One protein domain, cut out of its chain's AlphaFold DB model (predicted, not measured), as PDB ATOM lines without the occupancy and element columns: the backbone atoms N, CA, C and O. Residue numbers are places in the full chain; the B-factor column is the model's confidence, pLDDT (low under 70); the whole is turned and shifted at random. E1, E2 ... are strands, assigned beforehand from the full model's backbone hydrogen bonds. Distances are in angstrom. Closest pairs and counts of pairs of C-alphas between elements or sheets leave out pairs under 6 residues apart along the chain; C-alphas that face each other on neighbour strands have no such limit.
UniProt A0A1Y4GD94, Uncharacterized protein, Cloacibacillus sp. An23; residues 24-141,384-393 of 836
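AT A GLANCE: This is residues 24 to 141 and 384 to 393 of the 836 residues of an uncharacterized protein of Cloacibacillus sp. An23 (UniProt A0A1Y4GD94). What shape does the backbone make? Three sheets stand partly face to face in turn, like neighbouring blades of part of a propeller, with E10, E4 and E8 side by side where the blades come together. The third blade is just the hairpin of E8 and E9, while E10, after a cut, completes the first blade beside E1. What is it built of? The printed part has 128 residues, with no named helix and ten named strands, E1 to E10 in chain order; its class is all strand, though these strands hold 58 residues, under half. The sheets, in order E3 E2 E1 E10, E4 E5 E6 E7 and E8 E9, are antiparallel, and the whole is compact, with a radius of gyration of the C-alphas of 14.1 A and spans of 39 by 39 by 23 A.

HOW THE PARTS SIT: How is the first sheet joined? E1 (27 to 32), E2 (40 to 44) and E3 (51 to 55) form a meander, each strand the antiparallel neighbour of the one before, with N 29 and O 42 2.9 A apart and N 43 and O 51 3.0 A apart. E10 (384 to 389) is an edge strand beside E1, with N 30 and O 386 at 2.8 A; the sheet is strongly twisted. What follows? E4 (64 to 70), E5 (76 to 82), E6 (91 to 95) and E7 (112 to 115) form a second, strongly twisted meander, with N 67 and O 79 at 2.8 A, N 80 and O 93 at 2.8 A, and N 92 and O 114 at 2.9 A. E8 (121 to 127) and E9 (130 to 135) form a hairpin, with N 132 and O 125 at 2.8 A. How do the sheets meet? They form a stack of sheets, face to face in turn: the closest C-alphas of E4 and E10 are those of Gly 65 and Ala 386, 5.5 A apart, and of E4 and E8 those of Phe 69 and Ser 126, 6.3 A apart. E8 and E10 are apart.

IN THESE COORDINATES: Where does the first strand begin, and the last end? C-alpha 27 opens E1 at (177.126, 120.939, 173.524), and C-alpha 389 ends E10 at (175.169, 123.644, 176.384). Which strands are longest? E5 spans 19.9 A, E4 19.8 A and E8 17.2 A from first to last C-alpha.

THE WHOLE: Where is the cut? Residues 142 to 383 are not printed, and C-alphas 141 and 384 are 26.2 A apart. Which link is long? That from E6 to E7, residues 96 to 111. Where is confidence low? Sixteen residues are under 70, among them 61 to 63, 72 to 74 and 98 to 100.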
ATOM      1  N   SER A  24     173.831 123.161 164.222       65.69
ATOM      2  CA  SER A  24     174.549 123.704 165.380       65.69
ATOM      3  C   SER A  24     174.867 122.630 166.423       65.69
ATOM      4  O   SER A  24     174.373 121.500 166.342       65.69
ATOM      5  N   ALA A  25     175.776 122.944 167.350       73.56
ATOM      6  CA  ALA A  25     176.094 122.082 168.486       73.56
ATOM      7  C   ALA A  25     174.957 122.100 169.515       73.56
ATOM      8  O   ALA A  25     174.357 123.146 169.736       73.56
ATOM      9  N   ASP A  26     174.702 120.964 170.161       85.12
ATOM     10  CA  ASP A  26     173.927 120.930 171.411       85.12
ATOM     11  C   ASP A  26     174.863 121.233 172.588       85.12
ATOM     12  O   ASP A  26     174.497 121.909 173.546       85.12
ATOM     13  N   LEU A  27     176.112 120.763 172.495       92.62
ATOM     14  CA  LEU A  27     177.126 120.939 173.524       92.62
ATOM     15  C   LEU A  27     178.484 121.281 172.906       92.62
ATOM     16  O   LEU A  27     178.938 120.609 171.977       92.62
ATOM     17  N   LEU A  28     179.163 122.275 173.472       94.44
ATOM     18  CA  LEU A  28     180.603 122.463 173.312       94.44
ATOM     19  C   LEU A  28     181.337 121.871 174.501       94.44
ATOM     20  O   LEU A  28     180.865 121.933 175.634       94.44
ATOM     21  N   TYR A  29     182.538 121.372 174.254       95.44
ATOM     22  CA  TYR A  29     183.413 120.917 175.316       95.44
ATOM     23  C   TYR A  29     184.873 121.203 175.012       95.44
ATOM     24  O   TYR A  29     185.295 121.199 173.858       95.44
ATOM     25  N   THR A  30     185.666 121.409 176.058       94.25
ATOM     26  CA  THR A  30     187.118 121.344 175.965       94.25
ATOM     27  C   THR A  30     187.606 120.011 176.496       94.25
ATOM     28  O   THR A  30     187.102 119.469 177.485       94.25
ATOM     29  N   ARG A  31     188.628 119.484 175.833       92.50
ATOM     30  CA  ARG A  31     189.359 118.299 176.266       92.50
ATOM     31  C   ARG A  31     190.846 118.594 176.350       92.50
ATOM     32  O   ARG A  31     191.330 119.512 175.685       92.50
ATOM     33  N   GLN A  32     191.566 117.785 177.114       90.69
ATOM     34  CA  GLN A  32     193.016 117.881 177.276       90.69
ATOM     35  C   GLN A  32     193.676 116.498 177.257       90.69
ATOM     36  O   GLN A  32     193.005 115.467 177.328       90.69
ATOM     37  N   ASP A  33     195.001 116.476 177.179       86.88
ATOM     38  CA  ASP A  33     195.788 115.272 177.444       86.88
ATOM     39  C   ASP A  33     195.984 115.097 178.966       86.88
ATOM     40  O   ASP A  33     195.829 116.043 179.737       86.88
ATOM     41  N   GLN A  34     196.386 113.906 179.429       81.00
ATOM     42  CA  GLN A  34     196.563 113.622 180.869       81.00
ATOM     43  C   GLN A  34     197.600 114.510 181.578       81.00
ATOM     44  O   GLN A  34     197.582 114.602 182.803       81.00
ATOM     45  N   SER A  35     198.495 115.155 180.827       79.38
ATOM     46  CA  SER A  35     199.457 116.148 181.317       79.38
ATOM     47  C   SER A  35     198.891 117.573 181.394       79.38
ATOM     48  O   SER A  35     199.673 118.512 181.525       79.38
ATOM     49  N   TYR A  36     197.568 117.745 181.274       78.75
ATOM     50  CA  TYR A  36     196.870 119.040 181.211       78.75
ATOM     51  C   TYR A  36     197.376 119.953 180.084       78.75
ATOM     52  O   TYR A  36     197.404 121.176 180.185       78.75
ATOM     53  N   SER A  37     197.805 119.340 178.983       81.56
ATOM     54  CA  SER A  37     198.303 120.017 177.786       81.56
ATOM     55  C   SER A  37     197.354 119.819 176.607       81.56
ATOM     56  O   SER A  37     196.450 118.985 176.668       81.56
ATOM     57  N   ASN A  38     197.609 120.538 175.507       85.00
ATOM     58  CA  ASN A  38     196.904 120.352 174.233       85.00
ATOM     59  C   ASN A  38     195.382 120.537 174.362       85.00
ATOM     60  O   ASN A  38     194.596 119.731 173.860       85.00
ATOM     61  N   THR A  39     194.968 121.606 175.050       90.94
ATOM     62  CA  THR A  39     193.562 122.004 175.111       90.94
ATOM     63  C   THR A  39     192.998 122.132 173.702       90.94
ATOM     64  O   THR A  39     193.564 122.825 172.846       90.94
ATOM     65  N   ALA A  40     191.881 121.456 173.469       92.19
ATOM     66  CA  ALA A  40     191.162 121.504 172.212       92.19
ATOM     67  C   ALA A  40     189.658 121.613 172.456       92.19
ATOM     68  O   ALA A  40     189.129 120.987 173.377       92.19
ATOM     69  N   LEU A  41     188.987 122.374 171.598       93.44
ATOM     70  CA  LEU A  41     187.537 122.488 171.558       93.44
ATOM     71  C   LEU A  41     186.966 121.337 170.731       93.44
ATOM     72  O   LEU A  41     187.525 120.982 169.693       93.44
ATOM     73  N   GLY A  42     185.844 120.785 171.162       93.75
ATOM     74  CA  GLY A  42     185.037 119.828 170.424       93.75
ATOM     75  C   GLY A  42     183.553 120.131 170.588       93.75
ATOM     76  O   GLY A  42     183.165 120.964 171.411       93.75
ATOM     77  N   ILE A  43     182.728 119.461 169.786       93.69
ATOM     78  CA  ILE A  43     181.270 119.617 169.823       93.69
ATOM     79  C   ILE A  43     180.554 118.270 169.865       93.69
ATOM     80  O   ILE A  43     181.081 117.262 169.386       93.69
ATOM     81  N   ILE A  44     179.317 118.278 170.357       92.88
ATOM     82  CA  ILE A  44     178.352 117.187 170.209       92.88
ATOM     83  C   ILE A  44     177.062 117.760 169.611       92.88
ATOM     84  O   ILE A  44     176.600 118.825 170.022       92.88
ATOM     85  N   GLN A  45     176.495 117.062 168.625       87.44
ATOM     86  CA  GLN A  45     175.233 117.417 167.966       87.44
ATOM     87  C   GLN A  45     174.220 116.295 168.190       87.44
ATOM     88  O   GLN A  45     174.470 115.153 167.789       87.44
ATOM     89  N   GLY A  46     173.082 116.595 168.813       82.94
ATOM     90  CA  GLY A  46     172.133 115.572 169.238       82.94
ATOM     91  C   GLY A  46     172.765 114.611 170.238       82.94
ATOM     92  O   GLY A  46     173.515 114.973 171.145       82.94
ATOM     93  N   ASP A  47     172.510 113.330 170.005       84.88
ATOM     94  CA  ASP A  47     173.239 112.244 170.637       84.88
ATOM     95  C   ASP A  47     174.368 111.705 169.730       84.88
ATOM     96  O   ASP A  47     174.942 110.661 170.024       84.88
ATOM     97  N   GLY A  48     174.723 112.382 168.636       89.25
ATOM     98  CA  GLY A  48     175.721 111.922 167.666       89.25
ATOM     99  C   GLY A  48     177.136 111.744 168.233       89.25
ATOM    100  O   GLY A  48     177.428 112.078 169.382       89.25
ATOM    101  N   SER A  49     178.040 111.198 167.413       92.31
ATOM    102  CA  SER A  49     179.461 111.097 167.772       92.31
ATOM    103  C   SER A  49     180.083 112.491 167.941       92.31
ATOM    104  O   SER A  49     179.782 113.370 167.128       92.31
ATOM    105  N   PRO A  50     180.976 112.697 168.926       94.75
ATOM    106  CA  PRO A  50     181.666 113.971 169.079       94.75
ATOM    107  C   PRO A  50     182.539 114.312 167.865       94.75
ATOM    108  O   PRO A  50     183.121 113.425 167.234       94.75
ATOM    109  N   VAL A  51     182.674 115.605 167.572       92.31
ATOM    110  CA  VAL A  51     183.656 116.126 166.614       92.31
ATOM    111  C   VAL A  51     184.755 116.832 167.399       92.31
ATOM    112  O   VAL A  51     184.527 117.884 167.993       92.31
ATOM    113  N   SER A  52     185.951 116.240 167.416       91.44
ATOM    114  CA  SER A  52     187.117 116.772 168.124       91.44
ATOM    115  C   SER A  52     188.433 116.311 167.477       91.44
ATOM    116  O   SER A  52     188.542 115.150 167.079       91.44
ATOM    117  N   PRO A  53     189.447 117.193 167.387       91.25
ATOM    118  CA  PRO A  53     189.368 118.610 167.731       91.25
ATOM    119  C   PRO A  53     188.637 119.406 166.638       91.25
ATOM    120  O   PRO A  53     188.905 119.242 165.449       91.25
ATOM    121  N   LEU A  54     187.751 120.302 167.052       89.44
ATOM    122  CA  LEU A  54     187.205 121.375 166.228       89.44
ATOM    123  C   LEU A  54     188.221 122.521 166.110       89.44
ATOM    124  O   LEU A  54     188.548 122.965 165.013       89.44
ATOM    125  N   VAL A  55     188.776 122.936 167.251       90.06
ATOM    126  CA  VAL A  55     189.925 123.845 167.361       90.06
ATOM    127  C   VAL A  55     190.968 123.141 168.219       90.06
ATOM    128  O   VAL A  55     190.635 122.559 169.247       90.06
ATOM    129  N   SER A  56     192.228 123.144 167.791       89.75
ATOM    130  CA  SER A  56     193.323 122.435 168.473       89.75
ATOM    131  C   SER A  56     194.363 123.405 169.015       89.75
ATOM    132  O   SER A  56     194.519 124.491 168.464       89.75
ATOM    133  N   ASN A  57     195.116 122.976 170.033       85.00
ATOM    134  CA  ASN A  57     196.230 123.731 170.613       85.00
ATOM    135  C   ASN A  57     195.839 125.151 171.049       85.00
ATOM    136  O   ASN A  57     196.562 126.104 170.774       85.00
ATOM    137  N   MET A  58     194.703 125.283 171.734       87.12
ATOM    138  CA  MET A  58     194.179 126.585 172.163       87.12
ATOM    139  C   MET A  58     195.065 127.266 173.215       87.12
ATOM    140  O   MET A  58     194.962 128.462 173.424       87.12
ATOM    141  N   GLY A  59     195.970 126.526 173.860       82.69
ATOM    142  CA  GLY A  59     196.729 127.009 175.013       82.69
ATOM    143  C   GLY A  59     196.003 126.714 176.326       82.69
ATOM    144  O   GLY A  59     195.077 125.902 176.362       82.69
ATOM    145  N   GLY A  60     196.466 127.326 177.417       72.38
ATOM    146  CA  GLY A  60     196.008 127.018 178.775       72.38
ATOM    147  C   GLY A  60     196.492 125.645 179.266       72.38
ATOM    148  O   GLY A  60     196.429 124.652 178.542       72.38
ATOM    149  N   ASN A  61     196.992 125.591 180.504       65.44
ATOM    150  CA  ASN A  61     197.663 124.393 181.044       65.44
ATOM    151  C   ASN A  61     196.930 123.775 182.250       65.44
ATOM    152  O   ASN A  61     197.353 122.756 182.779       65.44
ATOM    153  N   ALA A  62     195.869 124.423 182.725       60.16
ATOM    154  CA  ALA A  62     194.983 123.995 183.805       60.16
ATOM    155  C   ALA A  62     193.729 124.870 183.693       60.16
ATOM    156  O   ALA A  62     193.896 126.019 183.323       60.16
ATOM    157  N   GLY A  63     192.518 124.377 183.965       65.50
ATOM    158  CA  GLY A  63     191.295 125.202 184.050       65.50
ATOM    159  C   GLY A  63     190.821 125.864 182.742       65.50
ATOM    160  O   GLY A  63     191.522 126.661 182.116       65.50
ATOM    161  N   GLN A  64     189.603 125.536 182.313       86.31
ATOM    162  CA  GLN A  64     188.932 126.217 181.205       86.31
ATOM    163  C   GLN A  64     187.464 126.446 181.535       86.31
ATOM    164  O   GLN A  64     186.893 125.736 182.360       86.31
ATOM    165  N   GLY A  65     186.857 127.399 180.840       92.50
ATOM    166  CA  GLY A  65     185.418 127.618 180.845       92.50
ATOM    167  C   GLY A  65     184.926 127.928 179.440       92.50
ATOM    168  O   GLY A  65     185.689 128.416 178.608       92.50
ATOM    169  N   ILE A  66     183.660 127.617 179.172       94.88
ATOM    170  CA  ILE A  66     182.984 127.940 177.914       94.88
ATOM    171  C   ILE A  66     181.728 128.723 178.276       94.88
ATOM    172  O   ILE A  66     180.898 128.234 179.036       94.88
ATOM    173  N   TYR A  67     181.582 129.925 177.728       92.75
ATOM    174  CA  TYR A  67     180.494 130.831 178.077       92.75
ATOM    175  C   TYR A  67     179.861 131.388 176.804       92.75
ATOM    176  O   TYR A  67     180.501 132.119 176.045       92.75
ATOM    177  N   GLN A  68     178.601 131.032 176.557       87.69
ATOM    178  CA  GLN A  68     177.807 131.650 175.500       87.69
ATOM    179  C   GLN A  68     177.278 133.004 175.983       87.69
ATOM    180  O   GLN A  68     176.800 133.118 177.110       87.69
ATOM    181  N   PHE A  69     177.342 134.023 175.128       81.31
ATOM    182  CA  PHE A  69     176.767 135.341 175.400       81.31
ATOM    183  C   PHE A  69     176.309 136.023 174.108       81.31
ATOM    184  O   PHE A  69     176.655 135.591 173.010       81.31
ATOM    185  N   VAL A  70     175.543 137.105 174.238       73.12
ATOM    186  CA  VAL A  70     175.170 137.983 173.121       73.12
ATOM    187  C   VAL A  70     175.922 139.302 173.284       73.12
ATOM    188  O   VAL A  70     175.943 139.871 174.373       73.12
ATOM    189  N   ASN A  71     176.602 139.768 172.237       70.00
ATOM    190  CA  ASN A  71     177.337 141.037 172.287       70.00
ATOM    191  C   ASN A  71     176.409 142.251 172.053       70.00
ATOM    192  O   ASN A  71     175.244 142.102 171.689       70.00
ATOM    193  N   GLY A  72     176.942 143.473 172.179       54.62
ATOM    194  CA  GLY A  72     176.158 144.708 171.989       54.62
ATOM    195  C   GLY A  72     175.576 144.907 170.575       54.62
ATOM    196  O   GLY A  72     174.689 145.741 170.377       54.62
ATOM    197  N   SER A  73     176.030 144.147 169.568       58.47
ATOM    198  CA  SER A  73     175.418 144.157 168.235       58.47
ATOM    199  C   SER A  73     174.230 143.197 168.098       58.47
ATOM    200  O   SER A  73     173.464 143.376 167.149       58.47
ATOM    201  N   GLY A  74     174.008 142.284 169.053       59.25
ATOM    202  CA  GLY A  74     172.965 141.249 169.004       59.25
ATOM    203  C   GLY A  74     173.451 139.894 168.487       59.25
ATOM    204  O   GLY A  74     172.657 139.001 168.197       59.25
ATOM    205  N   GLU A  75     174.759 139.717 168.321       70.25
ATOM    206  CA  GLU A  75     175.339 138.488 167.790       70.25
ATOM    207  C   GLU A  75     175.651 137.502 168.920       70.25
ATOM    208  O   GLU A  75     176.280 137.865 169.915       70.25
ATOM    209  N   SER A  76     175.270 136.235 168.732       76.44
ATOM    210  CA  SER A  76     175.684 135.127 169.602       76.44
ATOM    211  C   SER A  76     177.193 134.905 169.479       76.44
ATOM    212  O   SER A  76     177.728 134.806 168.371       76.44
ATOM    213  N   LYS A  77     177.882 134.841 170.616       85.00
ATOM    214  CA  LYS A  77     179.329 134.654 170.744       85.00
ATOM    215  C   LYS A  77     179.631 133.557 171.756       85.00
ATOM    216  O   LYS A  77     178.843 133.298 172.665       85.00
ATOM    217  N   ILE A  78     180.807 132.954 171.614       90.56
ATOM    218  CA  ILE A  78     181.336 131.967 172.558       90.56
ATOM    219  C   ILE A  78     182.664 132.482 173.102       90.56
ATOM    220  O   ILE A  78     183.609 132.652 172.337       90.56
ATOM    221  N   ALA A  79     182.738 132.711 174.410       93.50
ATOM    222  CA  ALA A  79     183.986 132.965 175.118       93.50
ATOM    223  C   ALA A  79     184.554 131.647 175.657       93.50
ATOM    224  O   ALA A  79     183.846 130.896 176.329       93.50
ATOM    225  N   VAL A  80     185.832 131.383 175.400       94.25
ATOM    226  CA  VAL A  80     186.574 130.270 175.997       94.25
ATOM    227  C   VAL A  80     187.695 130.841 176.854       94.25
ATOM    228  O   VAL A  80     188.600 131.487 176.332       94.25
ATOM    229  N   SER A  81     187.634 130.626 178.169       93.62
ATOM    230  CA  SER A  81     188.701 131.054 179.079       93.62
ATOM    231  C   SER A  81     189.784 129.988 179.186       93.62
ATOM    232  O   SER A  81     189.499 128.796 179.309       93.62
ATOM    233  N   LEU A  82     191.034 130.433 179.165       91.06
ATOM    234  CA  LEU A  82     192.227 129.603 179.182       91.06
ATOM    235  C   LEU A  82     193.126 130.080 180.319       91.06
ATOM    236  O   LEU A  82     193.774 131.127 180.214       91.06
ATOM    237  N   TYR A  83     193.178 129.310 181.407       88.00
ATOM    238  CA  TYR A  83     194.013 129.690 182.539       88.00
ATOM    239  C   TYR A  83     195.500 129.497 182.229       88.00
ATOM    240  O   TYR A  83     195.979 128.423 181.831       88.00
ATOM    241  N   THR A  84     196.240 130.592 182.404       78.06
ATOM    242  CA  THR A  84     197.689 130.635 182.260       78.06
ATOM    243  C   THR A  84     198.320 130.571 183.653       78.06
ATOM    244  O   THR A  84     198.335 131.526 184.431       78.06
ATOM    245  N   MET A  85     198.815 129.387 184.024       73.12
ATOM    246  CA  MET A  85     199.501 129.207 185.305       73.12
ATOM    247  C   MET A  85     200.671 130.198 185.433       73.12
ATOM    248  O   MET A  85     201.491 130.306 184.520       73.12
ATOM    249  N   GLY A  86     200.786 130.880 186.578       67.31
ATOM    250  CA  GLY A  86     201.888 131.817 186.851       67.31
ATOM    251  C   GLY A  86     201.505 133.297 186.974       67.31
ATOM    252  O   GLY A  86     202.400 134.135 187.057       67.31
ATOM    253  N   GLY A  87     200.210 133.629 187.034       63.28
ATOM    254  CA  GLY A  87     199.721 134.938 187.496       63.28
ATOM    255  C   GLY A  87     199.738 136.075 186.466       63.28
ATOM    256  O   GLY A  87     199.589 137.230 186.851       63.28
ATOM    257  N   ALA A  88     199.914 135.773 185.176       68.38
ATOM    258  CA  ALA A  88     199.936 136.769 184.097       68.38
ATOM    259  C   ALA A  88     198.536 137.215 183.612       68.38
ATOM    260  O   ALA A  88     198.455 138.043 182.707       68.38
ATOM    261  N   GLY A  89     197.466 136.699 184.228       85.31
ATOM    262  CA  GLY A  89     196.088 136.838 183.754       85.31
ATOM    263  C   GLY A  89     195.710 135.742 182.752       85.31
ATOM    264  O   GLY A  89     196.559 135.210 182.034       85.31
ATOM    265  N   ASP A  90     194.440 135.367 182.727       91.00
ATOM    266  CA  ASP A  90     193.887 134.396 181.787       91.00
ATOM    267  C   ASP A  90     193.765 135.012 180.393       91.00
ATOM    268  O   ASP A  90     193.647 136.230 180.219       91.00
ATOM    269  N   VAL A  91     193.754 134.138 179.392       91.00
ATOM    270  CA  VAL A  91     193.375 134.498 178.027       91.00
ATOM    271  C   VAL A  91     191.916 134.112 177.824       91.00
ATOM    272  O   VAL A  91     191.507 133.017 178.212       91.00
ATOM    273  N   VAL A  92     191.120 134.999 177.229       93.12
ATOM    274  CA  VAL A  92     189.738 134.700 176.841       93.12
ATOM    275  C   VAL A  92     189.606 134.835 175.331       93.12
ATOM    276  O   VAL A  92     189.671 135.936 174.791       93.12
ATOM    277  N   ASP A  93     189.386 133.713 174.657       92.69
ATOM    278  CA  ASP A  93     189.174 133.666 173.215       92.69
ATOM    279  C   ASP A  93     187.693 133.804 172.887       92.69
ATOM    280  O   ASP A  93     186.870 133.002 173.336       92.69
ATOM    281  N   ILE A  94     187.343 134.805 172.080       91.94
ATOM    282  CA  ILE A  94     185.958 135.053 171.674       91.94
ATOM    283  C   ILE A  94     185.749 134.649 170.219       91.94
ATOM    284  O   ILE A  94     186.287 135.263 169.294       91.94
ATOM    285  N   TYR A  95     184.912 133.634 170.023       89.75
ATOM    286  CA  TYR A  95     184.559 133.068 168.728       89.75
ATOM    287  C   TYR A  95     183.197 133.557 168.231       89.75
ATOM    288  O   TYR A  95     182.280 133.834 169.008       89.75
ATOM    289  N   SER A  96     183.068 133.622 166.902       85.44
ATOM    290  CA  SER A  96     181.825 133.918 166.177       85.44
ATOM    291  C   SER A  96     181.519 132.768 165.206       85.44
ATOM    292  O   SER A  96     181.827 132.897 164.021       85.44
ATOM    293  N   PRO A  97     181.032 131.613 165.695       76.94
ATOM    294  CA  PRO A  97     180.789 130.456 164.840       76.94
ATOM    295  C   PRO A  97     179.681 130.730 163.811       76.94
ATOM    296  O   PRO A  97     178.689 131.384 164.124       76.94
ATOM    297  N   ASP A  98     179.856 130.227 162.587       69.81
ATOM    298  CA  ASP A  98     178.832 130.274 161.533       69.81
ATOM    299  C   ASP A  98     177.762 129.189 161.756       69.81
ATOM    300  O   ASP A  98     178.070 127.995 161.842       69.81
ATOM    301  N   ASP A  99     176.496 129.611 161.785       65.62
ATOM    302  CA  ASP A  99     175.313 128.766 161.975       65.62
ATOM    303  C   ASP A  99     175.216 127.623 160.951       65.62
ATOM    304  O   ASP A  99     174.691 126.553 161.264       65.62
ATOM    305  N   ALA A 100     175.756 127.795 159.741       58.31
ATOM    306  CA  ALA A 100     175.580 126.828 158.660       58.31
ATOM    307  C   ALA A 100     176.402 125.528 158.805       58.31
ATOM    308  O   ALA A 100     176.078 124.548 158.127       58.31
ATOM    309  N   ASN A 101     177.471 125.488 159.620       71.94
ATOM    310  CA  ASN A 101     178.397 124.341 159.625       71.94
ATOM    311  C   ASN A 101     179.248 124.183 160.907       71.94
ATOM    312  O   ASN A 101     180.476 124.088 160.830       71.94
ATOM    313  N   TRP A 102     178.623 124.108 162.088       81.62
ATOM    314  CA  TRP A 102     179.332 124.089 163.382       81.62
ATOM    315  C   TRP A 102     180.362 122.961 163.551       81.62
ATOM    316  O   TRP A 102     181.341 123.142 164.273       81.62
ATOM    317  N   GLY A 103     180.161 121.813 162.894       81.44
ATOM    318  CA  GLY A 103     181.081 120.669 162.935       81.44
ATOM    319  C   GLY A 103     182.343 120.825 162.081       81.44
ATOM    320  O   GLY A 103     183.204 119.949 162.107       81.44
ATOM    321  N   SER A 104     182.475 121.912 161.316       83.50
ATOM    322  CA  SER A 104     183.677 122.203 160.537       83.50
ATOM    323  C   SER A 104     184.572 123.197 161.265       83.50
ATOM    324  O   SER A 104     184.128 124.279 161.642       83.50
ATOM    325  N   SER A 105     185.868 122.897 161.363       80.06
ATOM    326  CA  SER A 105     186.858 123.834 161.914       80.06
ATOM    327  C   SER A 105     186.897 125.165 161.154       80.06
ATOM    328  O   SER A 105     187.174 126.202 161.741       80.06
ATOM    329  N   SER A 106     186.553 125.167 159.861       79.50
ATOM    330  CA  SER A 106     186.473 126.388 159.049       79.50
ATOM    331  C   SER A 106     185.312 127.318 159.422       79.50
ATOM    332  O   SER A 106     185.318 128.463 158.982       79.50
ATOM    333  N   ALA A 107     184.306 126.833 160.161       74.75
ATOM    334  CA  ALA A 107     183.181 127.646 160.635       74.75
ATOM    335  C   ALA A 107     183.527 128.458 161.891       74.75
ATOM    336  O   ALA A 107     182.768 129.340 162.284       74.75
ATOM    337  N   TRP A 108     184.675 128.176 162.507       83.19
ATOM    338  CA  TRP A 108     185.188 128.885 163.667       83.19
ATOM    339  C   TRP A 108     186.286 129.832 163.197       83.19
ATOM    340  O   TRP A 108     187.407 129.416 162.902       83.19
ATOM    341  N   SER A 109     185.942 131.114 163.068       77.44
ATOM    342  CA  SER A 109     186.909 132.162 162.734       77.44
ATOM    343  C   SER A 109     188.054 132.198 163.751       77.44
ATOM    344  O   SER A 109     187.901 131.738 164.883       77.44
ATOM    345  N   SER A 110     189.180 132.822 163.390       84.88
ATOM    346  CA  SER A 110     190.185 133.189 164.395       84.88
ATOM    347  C   SER A 110     189.506 133.955 165.538       84.88
ATOM    348  O   SER A 110     188.692 134.845 165.250       84.88
ATOM    349  N   PRO A 111     189.785 133.607 166.805       90.50
ATOM    350  CA  PRO A 111     189.152 134.277 167.923       90.50
ATOM    351  C   PRO A 111     189.641 135.719 168.027       90.50
ATOM    352  O   PRO A 111     190.735 136.068 167.577       90.50
ATOM    353  N   THR A 112     188.823 136.556 168.655       90.94
ATOM    354  CA  THR A 112     189.321 137.797 169.248       90.94
ATOM    355  C   THR A 112     189.867 137.458 170.624       90.94
ATOM    356  O   THR A 112     189.099 137.098 171.513       90.94
ATOM    357  N   GLU A 113     191.185 137.541 170.773       90.69
ATOM    358  CA  GLU A 113     191.865 137.281 172.039       90.69
ATOM    359  C   GLU A 113     191.693 138.479 172.979       90.69
ATOM    360  O   GLU A 113     192.014 139.620 172.630       90.69
ATOM    361  N   VAL A 114     191.191 138.220 174.182       89.81
ATOM    362  CA  VAL A 114     191.012 139.215 175.237       89.81
ATOM    363  C   VAL A 114     191.965 138.892 176.372       89.81
ATOM    364  O   VAL A 114     191.908 137.817 176.969       89.81
ATOM    365  N   THR A 115     192.830 139.851 176.693       84.12
ATOM    366  CA  THR A 115     193.663 139.791 177.895       84.12
ATOM    367  C   THR A 115     192.926 140.451 179.051       84.12
ATOM    368  O   THR A 115     192.319 141.513 178.901       84.12
ATOM    369  N   THR A 116     192.949 139.796 180.203       90.12
ATOM    370  CA  THR A 116     192.213 140.203 181.400       90.12
ATOM    371  C   THR A 116     193.116 140.111 182.621       90.12
ATOM    372  O   THR A 116     194.071 139.336 182.643       90.12
ATOM    373  N   SER A 117     192.836 140.916 183.646       92.06
ATOM    374  CA  SER A 117     193.548 140.818 184.921       92.06
ATOM    375  C   SER A 117     193.120 139.609 185.755       92.06
ATOM    376  O   SER A 117     193.836 139.245 186.691       92.06
ATOM    377  N   LEU A 118     191.984 138.984 185.425       92.56
ATOM    378  CA  LEU A 118     191.472 137.765 186.056       92.56
ATOM    379  C   LEU A 118     192.445 136.598 185.890       92.56
ATOM    380  O   LEU A 118     192.959 136.394 184.800       92.56
ATOM    381  N   ALA A 119     192.655 135.809 186.943       91.25
ATOM    382  CA  ALA A 119     193.491 134.609 186.902       91.25
ATOM    383  C   ALA A 119     192.725 133.414 187.473       91.25
ATOM    384  O   ALA A 119     192.235 133.494 188.604       91.25
ATOM    385  N   ASN A 120     192.643 132.321 186.712       90.75
ATOM    386  CA  ASN A 120     191.819 131.153 187.028       90.75
ATOM    387  C   ASN A 120     190.325 131.530 187.100       90.75
ATOM    388  O   ASN A 120     189.698 131.539 188.166       90.75
ATOM    389  N   ILE A 121     189.783 131.933 185.945       93.88
ATOM    390  CA  ILE A 121     188.392 132.372 185.779       93.88
ATOM    391  C   ILE A 121     187.428 131.226 186.102       93.88
ATOM    392  O   ILE A 121     187.501 130.154 185.502       93.88
ATOM    393  N   ARG A 122     186.478 131.482 187.009       94.06
ATOM    394  CA  ARG A 122     185.422 130.528 187.391       94.06
ATOM    395  C   ARG A 122     184.119 130.730 186.620       94.06
ATOM    396  O   ARG A 122     183.408 129.765 186.365       94.06
ATOM    397  N   ARG A 123     183.796 131.970 186.239       95.44
ATOM    398  CA  ARG A 123     182.598 132.277 185.444       95.44
ATOM    399  C   ARG A 123     182.758 133.569 184.660       95.44
ATOM    400  O   ARG A 123     183.422 134.487 185.138       95.44
ATOM    401  N   ILE A 124     182.088 133.645 183.511       94.69
ATOM    402  CA  ILE A 124     181.790 134.886 182.790       94.69
ATOM    403  C   ILE A 124     180.274 134.977 182.583       94.69
ATOM    404  O   ILE A 124     179.649 133.991 182.193       94.69
ATOM    405  N   VAL A 125     179.689 136.148 182.832       89.69
ATOM    406  CA  VAL A 125     178.275 136.457 182.559       89.69
ATOM    407  C   VAL A 125     178.150 137.777 181.807       89.69
ATOM    408  O   VAL A 125     179.000 138.656 181.942       89.69
ATOM    409  N   SER A 126     177.091 137.937 181.021       83.94
ATOM    410  CA  SER A 126     176.754 139.204 180.367       83.94
ATOM    411  C   SER A 126     175.720 139.983 181.171       83.94
ATOM    412  O   SER A 126     174.761 139.400 181.674       83.94
ATOM    413  N   LEU A 127     175.873 141.304 181.235       75.12
ATOM    414  CA  LEU A 127     174.852 142.219 181.739       75.12
ATOM    415  C   LEU A 127     174.949 143.548 180.978       75.12
ATOM    416  O   LEU A 127     175.970 144.237 181.026       75.12
ATOM    417  N   GLY A 128     173.881 143.899 180.254       69.94
ATOM    418  CA  GLY A 128     173.885 145.029 179.325       69.94
ATOM    419  C   GLY A 128     174.956 144.864 178.239       69.94
ATOM    420  O   GLY A 128     175.118 143.787 177.674       69.94
ATOM    421  N   ASN A 129     175.729 145.921 177.981       71.19
ATOM    422  CA  ASN A 129     176.809 145.923 176.983       71.19
ATOM    423  C   ASN A 129     178.160 145.409 177.518       71.19
ATOM    424  O   ASN A 129     179.207 145.690 176.927       71.19
ATOM    425  N   TYR A 130     178.162 144.694 178.643       83.06
ATOM    426  CA  TYR A 130     179.376 144.281 179.339       83.06
ATOM    427  C   TYR A 130     179.395 142.781 179.624       83.06
ATOM    428  O   TYR A 130     178.361 142.151 179.862       83.06
ATOM    429  N   LEU A 131     180.607 142.236 179.652       89.69
ATOM    430  CA  LEU A 131     180.918 140.953 180.261       89.69
ATOM    431  C   LEU A 131     181.508 141.184 181.645       89.69
ATOM    432  O   LEU A 131     182.289 142.112 181.847       89.69
ATOM    433  N   TYR A 132     181.177 140.300 182.573       94.31
ATOM    434  CA  TYR A 132     181.734 140.280 183.913       94.31
ATOM    435  C   TYR A 132     182.318 138.912 184.172       94.31
ATOM    436  O   TYR A 132     181.629 137.911 183.988       94.31
ATOM    437  N   GLY A 133     183.580 138.865 184.581       96.00
ATOM    438  CA  GLY A 133     184.229 137.624 184.968       96.00
ATOM    439  C   GLY A 133     184.568 137.616 186.449       96.00
ATOM    440  O   GLY A 133     184.855 138.664 187.022       96.00
ATOM    441  N   ILE A 134     184.567 136.433 187.059       97.12
ATOM    442  CA  ILE A 134     185.044 136.206 188.428       97.12
ATOM    443  C   ILE A 134     186.206 135.214 188.428       97.12
ATOM    444  O   ILE A 134     186.202 134.245 187.664       97.12
ATOM    445  N   ALA A 135     187.194 135.446 189.289       93.69
ATOM    446  CA  ALA A 135     188.426 134.670 189.330       93.69
ATOM    447  C   ALA A 135     188.817 134.198 190.731       93.69
ATOM    448  O   ALA A 135     188.635 134.894 191.735       93.69
ATOM    449  N   TYR A 136     189.417 133.009 190.764       92.25
ATOM    450  CA  TYR A 136     189.792 132.320 191.992       92.25
ATOM    451  C   TYR A 136     191.127 132.812 192.554       92.25
ATOM    452  O   TYR A 136     191.187 133.221 193.712       92.25
ATOM    453  N   ASP A 137     192.193 132.830 191.748       88.50
ATOM    454  CA  ASP A 137     193.560 133.058 192.248       88.50
ATOM    455  C   ASP A 137     193.776 134.499 192.736       88.50
ATOM    456  O   ASP A 137     194.609 134.753 193.606       88.50
ATOM    457  N   ASN A 138     193.029 135.455 192.180       87.62
ATOM    458  CA  ASN A 138     193.166 136.877 192.489       87.62
ATOM    459  C   ASN A 138     191.896 137.513 193.092       87.62
ATOM    460  O   ASN A 138     191.848 138.743 193.187       87.62
ATOM    461  N   TYR A 139     190.901 136.687 193.470       90.19
ATOM    462  CA  TYR A 139     189.691 137.061 194.232       90.19
ATOM    463  C   TYR A 139     188.978 138.314 193.725       90.19
ATOM    464  O   TYR A 139     188.566 139.194 194.491       90.19
ATOM    465  N   SER A 140     188.854 138.409 192.406       93.88
ATOM    466  CA  SER A 140     188.354 139.609 191.757       93.88
ATOM    467  C   SER A 140     187.183 139.327 190.837       93.88
ATOM    468  O   SER A 140     187.054 138.234 190.283       93.88
ATOM    469  N   VAL A 141     186.336 140.342 190.700       97.50
ATOM    470  CA  VAL A 141     185.330 140.442 189.649       97.50
ATOM    471  C   VAL A 141     185.767 141.589 188.758       97.50
ATOM    472  O   VAL A 141     186.108 142.653 189.271       97.50
ATOM    473  N   ILE A 384     187.896 115.110 179.543       92.31
ATOM    474  CA  ILE A 384     186.992 116.265 179.614       92.31
ATOM    475  C   ILE A 384     187.516 117.311 180.610       92.31
ATOM    476  O   ILE A 384     187.953 116.963 181.708       92.31
ATOM    477  N   SER A 385     187.443 118.597 180.254       90.25
ATOM    478  CA  SER A 385     187.850 119.700 181.136       90.25
ATOM    479  C   SER A 385     186.683 120.642 181.447       90.25
ATOM    480  O   SER A 385     186.247 120.734 182.600       90.25
ATOM    481  N   ALA A 386     186.098 121.256 180.416       92.94
ATOM    482  CA  ALA A 386     184.918 122.111 180.517       92.94
ATOM    483  C   ALA A 386     183.877 121.725 179.467       92.94
ATOM    484  O   ALA A 386     184.207 121.119 178.447       92.94
ATOM    485  N   PHE A 387     182.619 122.075 179.708       95.25
ATOM    486  CA  PHE A 387     181.551 121.906 178.731       95.25
ATOM    487  C   PHE A 387     180.434 122.908 178.980       95.25
ATOM    488  O   PHE A 387     180.214 123.317 180.114       95.25
ATOM    489  N   ALA A 388     179.734 123.283 177.918       93.69
ATOM    490  CA  ALA A 388     178.582 124.167 177.973       93.69
ATOM    491  C   ALA A 388     177.556 123.739 176.925       93.69
ATOM    492  O   ALA A 388     177.911 123.366 175.805       93.69
ATOM    493  N   ALA A 389     176.283 123.805 177.300       90.50
ATOM    494  CA  ALA A 389     175.169 123.644 176.384       90.50
ATOM    495  C   ALA A 389     175.062 124.909 175.542       90.50
ATOM    496  O   ALA A 389     175.213 126.017 176.063       90.50
ATOM    497  N   ILE A 390     174.838 124.738 174.244       85.50
ATOM    498  CA  ILE A 390     174.689 125.852 173.316       85.50
ATOM    499  C   ILE A 390     173.227 126.002 172.986       85.50
ATOM    500  O   ILE A 390     172.612 125.107 172.418       85.50
ATOM    501  N   THR A 391     172.696 127.176 173.304       72.06
ATOM    502  CA  THR A 391     171.361 127.539 172.857       72.06
ATOM    503  C   THR A 391     171.468 127.979 171.401       72.06
ATOM    504  O   THR A 391     172.121 128.985 171.098       72.06
ATOM    505  N   LYS A 392     170.875 127.201 170.492       61.56
ATOM    506  CA  LYS A 392     171.029 127.348 169.030       61.56
ATOM    507  C   LYS A 392     170.445 128.659 168.526       61.56
ATOM    508  O   LYS A 392     170.975 129.300 167.627       61.56
ATOM    509  N   GLU A 393     169.360 129.062 169.164       57.25
ATOM    510  CA  GLU A 393     168.708 130.350 169.027       57.25
ATOM    511  C   GLU A 393     168.386 130.772 170.457       57.25
ATOM    512  O   GLU A 393     167.404 130.260 170.993       57.25
TER     513      GLU A 393